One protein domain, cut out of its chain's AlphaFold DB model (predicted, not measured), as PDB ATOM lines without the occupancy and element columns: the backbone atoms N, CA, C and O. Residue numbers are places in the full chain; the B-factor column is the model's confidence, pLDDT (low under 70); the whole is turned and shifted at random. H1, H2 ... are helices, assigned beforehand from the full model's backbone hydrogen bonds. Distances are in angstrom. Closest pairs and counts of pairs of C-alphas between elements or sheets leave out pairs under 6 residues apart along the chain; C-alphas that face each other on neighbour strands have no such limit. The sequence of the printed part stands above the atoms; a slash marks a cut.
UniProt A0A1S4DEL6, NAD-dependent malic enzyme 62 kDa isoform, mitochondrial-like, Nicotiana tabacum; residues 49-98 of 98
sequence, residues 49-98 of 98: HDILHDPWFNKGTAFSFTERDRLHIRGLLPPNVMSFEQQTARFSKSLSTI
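This is residues 49 to 98 of the 98 residues of the protein "NAD-dependent malic enzyme 62 kDa isoform, mitochondrial-like" of Nicotiana tabacum (UniProt A0A1S4DEL6). A small body, mostly loops with the short helices H1 and H2, has one longer helix, H3, leading out of it, and residues 88 to 98 stick out as an arm. The printed part has 50 residues with three named helices, in the order H1, H2, H3, and no named strand; it is all helix by class, with 23 residues in named elements, under half. It is elongated, spanning 36 by 20 by 16 A, and only just loose, close to compact, with a radius of gyration of the C-alphas of 12.1 A.

Start at H1, residues 49 to 52, which is apart from H2, residues 65 to 70, and from H3, residues 84 to 96. H2 and H3 are apart too. In H2 and H3 every O i to N i+4 pair is within hydrogen-bond range; H1 is too short for one.

Find C-alpha 49 at (154.623, 206.074, 188.962), where H1 begins. H3 runs 18.4 A to C-alpha 96 at (141.551, 186.087, 169.169).

Both links, residues 53 to 64 and 71 to 83, are long. The printed part has no cut; residue 98 alone is under pLDDT 70.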
ATOM      1  N   HIS A  49     154.056 207.228 189.648       96.81
ATOM      2  CA  HIS A  49     154.623 206.074 188.962       96.81
ATOM      3  C   HIS A  49     154.585 204.789 189.809       96.81
ATOM      4  O   HIS A  49     154.304 203.716 189.280       96.81
ATOM      5  N   ASP A  50     154.777 204.894 191.126       97.69
ATOM      6  CA  ASP A  50     154.923 203.732 192.011       97.69
ATOM      7  C   ASP A  50     153.648 202.891 192.106       97.69
ATOM      8  O   ASP A  50     153.713 201.668 192.219       97.69
ATOM      9  N   ILE A  51     152.472 203.531 192.061       97.19
ATOM     10  CA  ILE A  51     151.193 202.804 192.092       97.19
ATOM     11  C   ILE A  51     150.860 202.164 190.740       97.19
ATOM     12  O   ILE A  51     150.169 201.151 190.697       97.19
ATOM     13  N   LEU A  52     151.363 202.728 189.637       97.12
ATOM     14  CA  LEU A  52     151.175 202.165 188.298       97.12
ATOM     15  C   LEU A  52     152.062 200.935 188.065       97.12
ATOM     16  O   LEU A  52     151.709 200.074 187.267       97.12
ATOM     17  N   HIS A  53     153.182 200.818 188.777       97.06
ATOM     18  CA  HIS A  53     154.065 199.651 188.685       97.06
ATOM     19  C   HIS A  53     153.724 198.516 189.632       97.06
ATOM     20  O   HIS A  53     154.281 197.433 189.491       97.06
ATOM     21  N   ASP A  54     152.824 198.736 190.587       96.19
ATOM     22  CA  ASP A  54     152.378 197.682 191.487       96.19
ATOM     23  C   ASP A  54     151.187 196.920 190.876       96.19
ATOM     24  O   ASP A  54     150.090 197.487 190.805       96.19
ATOM     25  N   PRO A  55     151.342 195.641 190.475       95.81
ATOM     26  CA  PRO A  55     150.251 194.869 189.882       95.81
ATOM     27  C   PRO A  55     149.042 194.706 190.809       95.81
ATOM     28  O   PRO A  55     147.936 194.495 190.322       95.81
ATOM     29  N   TRP A  56     149.226 194.825 192.131       93.44
ATOM     30  CA  TRP A  56     148.127 194.727 193.095       93.44
ATOM     31  C   TRP A  56     147.204 195.944 193.093       93.44
ATOM     32  O   TRP A  56     146.022 195.815 193.409       93.44
ATOM     33  N   PHE A  57     147.725 197.128 192.758       94.81
ATOM     34  CA  PHE A  57     146.955 198.376 192.786       94.81
ATOM     35  C   PHE A  57     146.684 198.951 191.401       94.81
ATOM     36  O   PHE A  57     145.769 199.764 191.252       94.81
ATOM     37  N   ASN A  58     147.464 198.569 190.393       96.50
ATOM     38  CA  ASN A  58     147.342 199.135 189.065       96.50
ATOM     39  C   ASN A  58     146.032 198.701 188.387       96.50
ATOM     40  O   ASN A  58     145.843 197.546 188.015       96.50
ATOM     41  N   LYS A  59     145.145 199.674 188.161       96.12
ATOM     42  CA  LYS A  59     143.884 199.508 187.421       96.12
ATOM     43  C   LYS A  59     143.977 199.973 185.961       96.12
ATOM     44  O   LYS A  59     142.984 199.996 185.231       96.12
ATOM     45  N   GLY A  60     145.149 200.425 185.523       96.88
ATOM     46  CA  GLY A  60     145.368 201.028 184.212       96.88
ATOM     47  C   GLY A  60     144.406 202.187 183.953       96.88
ATOM     48  O   GLY A  60     144.174 203.046 184.801       96.88
ATOM     49  N   THR A  61     143.770 202.204 182.784       97.38
ATOM     50  CA  THR A  61     142.786 203.243 182.436       97.38
ATOM     51  C   THR A  61     141.484 203.185 183.247       97.38
ATOM     52  O   THR A  61     140.673 204.101 183.111       97.38
ATOM     53  N   ALA A  62     141.290 202.192 184.123       97.69
ATOM     54  CA  ALA A  62     140.114 202.082 184.989       97.69
ATOM     55  C   ALA A  62     140.198 202.919 186.272       97.69
ATOM     56  O   ALA A  62     139.239 202.965 187.043       97.69
ATOM     57  N   PHE A  63     141.302 203.637 186.506       97.31
ATOM     58  CA  PHE A  63     141.297 204.716 187.492       97.31
ATOM     59  C   PHE A  63     140.310 205.811 187.074       97.31
ATOM     60  O   PHE A  63     140.434 206.388 185.988       97.31
ATOM     61  N   SER A  64     139.362 206.126 187.956       96.50
ATOM     62  CA  SER A  64     138.448 207.261 187.797       96.50
ATOM     63  C   SER A  64     139.196 208.593 187.891       96.50
ATOM     64  O   SER A  64     140.290 208.664 188.449       96.50
ATOM     65  N   PHE A  65     138.613 209.684 187.387       96.62
ATOM     66  CA  PHE A  65     139.262 211.001 187.447       96.62
ATOM     67  C   PHE A  65     139.621 211.430 188.877       96.62
ATOM     68  O   PHE A  65     140.720 211.929 189.103       96.62
ATOM     69  N   THR A  66     138.746 211.163 189.848       96.12
ATOM     70  CA  THR A  66     138.974 211.506 191.259       96.12
ATOM     71  C   THR A  66     140.120 210.707 191.875       96.12
ATOM     72  O   THR A  66     140.911 211.251 192.644       96.12
ATOM     73  N   GLU A  67     140.251 209.426 191.530       95.56
ATOM     74  CA  GLU A  67     141.396 208.612 191.938       95.56
ATOM     75  C   GLU A  67     142.677 209.099 191.273       95.56
ATOM     76  O   GLU A  67     143.700 209.200 191.943       95.56
ATOM     77  N   ARG A  68     142.617 209.465 189.985       97.38
ATOM     78  CA  ARG A  68     143.778 209.994 189.264       97.38
ATOM     79  C   ARG A  68     144.319 211.270 189.904       97.38
ATOM     80  O   ARG A  68     145.536 211.423 189.997       97.38
ATOM     81  N   ASP A  69     143.425 212.138 190.374       96.94
ATOM     82  CA  ASP A  69     143.773 213.353 191.116       96.94
ATOM     83  C   ASP A  69     144.421 213.020 192.465       96.94
ATOM     84  O   ASP A  69     145.529 213.467 192.753       96.94
ATOM     85  N   ARG A  70     143.777 212.168 193.272       96.00
ATOM     86  CA  ARG A  70     144.259 211.799 194.618       96.00
ATOM     87  C   ARG A  70     145.589 211.043 194.607       96.00
ATOM     88  O   ARG A  70     146.374 211.164 195.546       96.00
ATOM     89  N   LEU A  71     145.823 210.252 193.564       96.56
ATOM     90  CA  LEU A  71     147.020 209.433 193.393       96.56
ATOM     91  C   LEU A  71     148.121 210.141 192.595       96.56
ATOM     92  O   LEU A  71     149.184 209.555 192.417       96.56
ATOM     93  N   HIS A  72     147.902 211.379 192.136       97.12
ATOM     94  CA  HIS A  72     148.845 212.151 191.314       97.12
ATOM     95  C   HIS A  72     149.285 211.422 190.030       97.12
ATOM     96  O   HIS A  72     150.463 211.408 189.682       97.12
ATOM     97  N   ILE A  73     148.333 210.806 189.327       97.75
ATOM     98  CA  ILE A  73     148.570 210.080 188.062       97.75
ATOM     99  C   ILE A  73     147.870 210.735 186.860       97.75
ATOM    100  O   ILE A  73     147.811 210.155 185.773       97.75
ATOM    101  N   ARG A  74     147.328 211.953 187.016       96.19
ATOM    102  CA  ARG A  74     146.901 212.756 185.860       96.19
ATOM    103  C   ARG A  74     148.098 213.056 184.961       96.19
ATOM    104  O   ARG A  74     149.174 213.379 185.444       96.19
ATOM    105  N   GLY A  75     147.901 212.928 183.650       96.25
ATOM    106  CA  GLY A  75     148.961 213.078 182.648       96.25
ATOM    107  C   GLY A  75     149.815 211.823 182.429       96.25
ATOM    108  O   GLY A  75     150.393 211.687 181.359       96.25
ATOM    109  N   LEU A  76     149.838 210.874 183.376       97.06
ATOM    110  CA  LEU A  76     150.563 209.601 183.229       97.06
ATOM    111  C   LEU A  76     149.750 208.511 182.513       97.06
ATOM    112  O   LEU A  76     150.299 207.496 182.098       97.06
ATOM    113  N   LEU A  77     148.436 208.706 182.383       97.00
ATOM    114  CA  LEU A  77     147.519 207.786 181.714       97.00
ATOM    115  C   LEU A  77     146.769 208.506 180.586       97.00
ATOM    116  O   LEU A  77     146.469 209.697 180.732       97.00
ATOM    117  N   PRO A  78     146.371 207.791 179.513       96.88
ATOM    118  CA  PRO A  78     145.465 208.328 178.500       96.88
ATOM    119  C   PRO A  78     144.191 208.923 179.128       96.88
ATOM    120  O   PRO A  78     143.715 208.396 180.137       96.88
ATOM    121  N   PRO A  79     143.587 209.980 178.551       96.06
ATOM    122  CA  PRO A  79     142.474 210.706 179.175       96.06
ATOM    123  C   PRO A  79     141.196 209.869 179.330       96.06
ATOM    124  O   PRO A  79     140.401 210.131 180.231       96.06
ATOM    125  N   ASN A  80     141.011 208.842 178.498       96.44
ATOM    126  CA  ASN A  80     139.838 207.976 178.550       96.44
ATOM    127  C   ASN A  80     139.852 207.090 179.805       96.44
ATOM    128  O   ASN A  80     140.873 206.485 180.153       96.44
ATOM    129  N   VAL A  81     138.699 206.995 180.469       97.25
ATOM    130  CA  VAL A  81     138.460 206.051 181.567       97.25
ATOM    131  C   VAL A  81     137.742 204.834 180.994       97.25
ATOM    132  O   VAL A  81     136.689 204.989 180.384       97.25
ATOM    133  N   MET A  82     138.315 203.640 181.162       97.44
ATOM    134  CA  MET A  82     137.708 202.386 180.694       97.44
ATOM    135  C   MET A  82     137.305 201.525 181.881       97.44
ATOM    136  O   MET A  82     138.086 201.395 182.816       97.44
ATOM    137  N   SER A  83     136.130 200.903 181.846       96.81
ATOM    138  CA  SER A  83     135.768 199.912 182.863       96.81
ATOM    139  C   SER A  83     136.631 198.650 182.736       96.81
ATOM    140  O   SER A  83     137.201 198.375 181.676       96.81
ATOM    141  N   PHE A  84     136.696 197.848 183.803       95.69
ATOM    142  CA  PHE A  84     137.374 196.549 183.751       95.69
ATOM    143  C   PHE A  84     136.798 195.647 182.656       95.69
ATOM    144  O   PHE A  84     137.553 195.042 181.905       95.69
ATOM    145  N   GLU A  85     135.474 195.619 182.496       97.06
ATOM    146  CA  GLU A  85     134.813 194.852 181.435       97.06
ATOM    147  C   GLU A  85     135.281 195.286 180.038       97.06
ATOM    148  O   GLU A  85     135.646 194.449 179.215       97.06
ATOM    149  N   GLN A  86     135.364 196.596 179.786       97.25
ATOM    150  CA  GLN A  86     135.857 197.128 178.514       97.25
ATOM    151  C   GLN A  86     137.328 196.777 178.269       97.25
ATOM    152  O   GLN A  86     137.713 196.487 177.134       97.25
ATOM    153  N   GLN A  87     138.163 196.820 179.308       97.12
ATOM    154  CA  GLN A  87     139.568 196.425 179.209       97.12
ATOM    155  C   GLN A  87     139.700 194.931 178.880       97.12
ATOM    156  O   GLN A  87     140.434 194.584 177.954       97.12
ATOM    157  N   THR A  88     138.941 194.071 179.564       96.88
ATOM    158  CA  THR A  88     138.918 192.621 179.332       96.88
ATOM    159  C   THR A  88     138.402 192.276 177.940       96.88
ATOM    160  O   THR A  88     139.030 191.487 177.239       96.88
ATOM    161  N   ALA A  89     137.312 192.903 177.486       97.06
ATOM    162  CA  ALA A  89     136.766 192.688 176.147       97.06
ATOM    163  C   ALA A  89     137.772 193.077 175.051       97.06
ATOM    164  O   ALA A  89     137.980 192.331 174.093       97.06
ATOM    165  N   ARG A  90     138.460 194.217 175.216       95.44
ATOM    166  CA  ARG A  90     139.553 194.625 174.318       95.44
ATOM    167  C   ARG A  90     140.679 193.598 174.282       95.44
ATOM    168  O   ARG A  90     141.178 193.293 173.203       95.44
ATOM    169  N   PHE A  91     141.088 193.099 175.445       95.44
ATOM    170  CA  PHE A  91     142.168 192.124 175.550       95.44
ATOM    171  C   PHE A  91     141.782 190.781 174.918       95.44
ATOM    172  O   PHE A  91     142.536 190.254 174.106       95.44
ATOM    173  N   SER A  92     140.575 190.283 175.198       95.94
ATOM    174  CA  SER A  92     140.030 189.065 174.592       95.94
ATOM    175  C   SER A  92     139.990 189.157 173.063       95.94
ATOM    176  O   SER A  92     140.487 188.259 172.388       95.94
ATOM    177  N   LYS A  93     139.508 190.280 172.512       96.25
ATOM    178  CA  LYS A  93     139.529 190.530 171.065       96.25
ATOM    179  C   LYS A  93     140.951 190.549 170.495       96.25
ATOM    180  O   LYS A  93     141.184 190.037 169.405       96.25
ATOM    181  N   SER A  94     141.901 191.155 171.209       94.56
ATOM    182  CA  SER A  94     143.301 191.189 170.775       94.56
ATOM    183  C   SER A  94     143.907 189.789 170.711       94.56
ATOM    184  O   SER A  94     144.646 189.513 169.778       94.56
ATOM    185  N   LEU A  95     143.586 188.918 171.673       94.50
ATOM    186  CA  LEU A  95     144.071 187.537 171.701       94.50
ATOM    187  C   LEU A  95     143.473 186.677 170.586       94.50
ATOM    188  O   LEU A  95     144.184 185.856 170.033       94.50
ATOM    189  N   SER A  96     142.196 186.863 170.240       92.81
ATOM    190  CA  SER A  96     141.551 186.087 169.169       92.81
ATOM    191  C   SER A  96     141.973 186.502 167.757       92.81
ATOM    192  O   SER A  96     141.567 185.868 166.790       92.81
ATOM    193  N   THR A  97     142.665 187.635 167.629       87.19
ATOM    194  CA  THR A  97     143.104 188.196 166.339       87.19
ATOM    195  C   THR A  97     144.542 187.776 165.995       87.19
ATOM    196  O   THR A  97     144.986 188.021 164.877       87.19
ATOM    197  N   ILE A  98     145.261 187.166 166.944       65.25
ATOM    198  CA  ILE A  98     146.613 186.608 166.773       65.25
ATOM    199  C   ILE A  98     146.483 185.136 166.386       65.25
ATOM    200  O   ILE A  98     147.243 184.711 165.490       65.25
TER     201      ILE A  98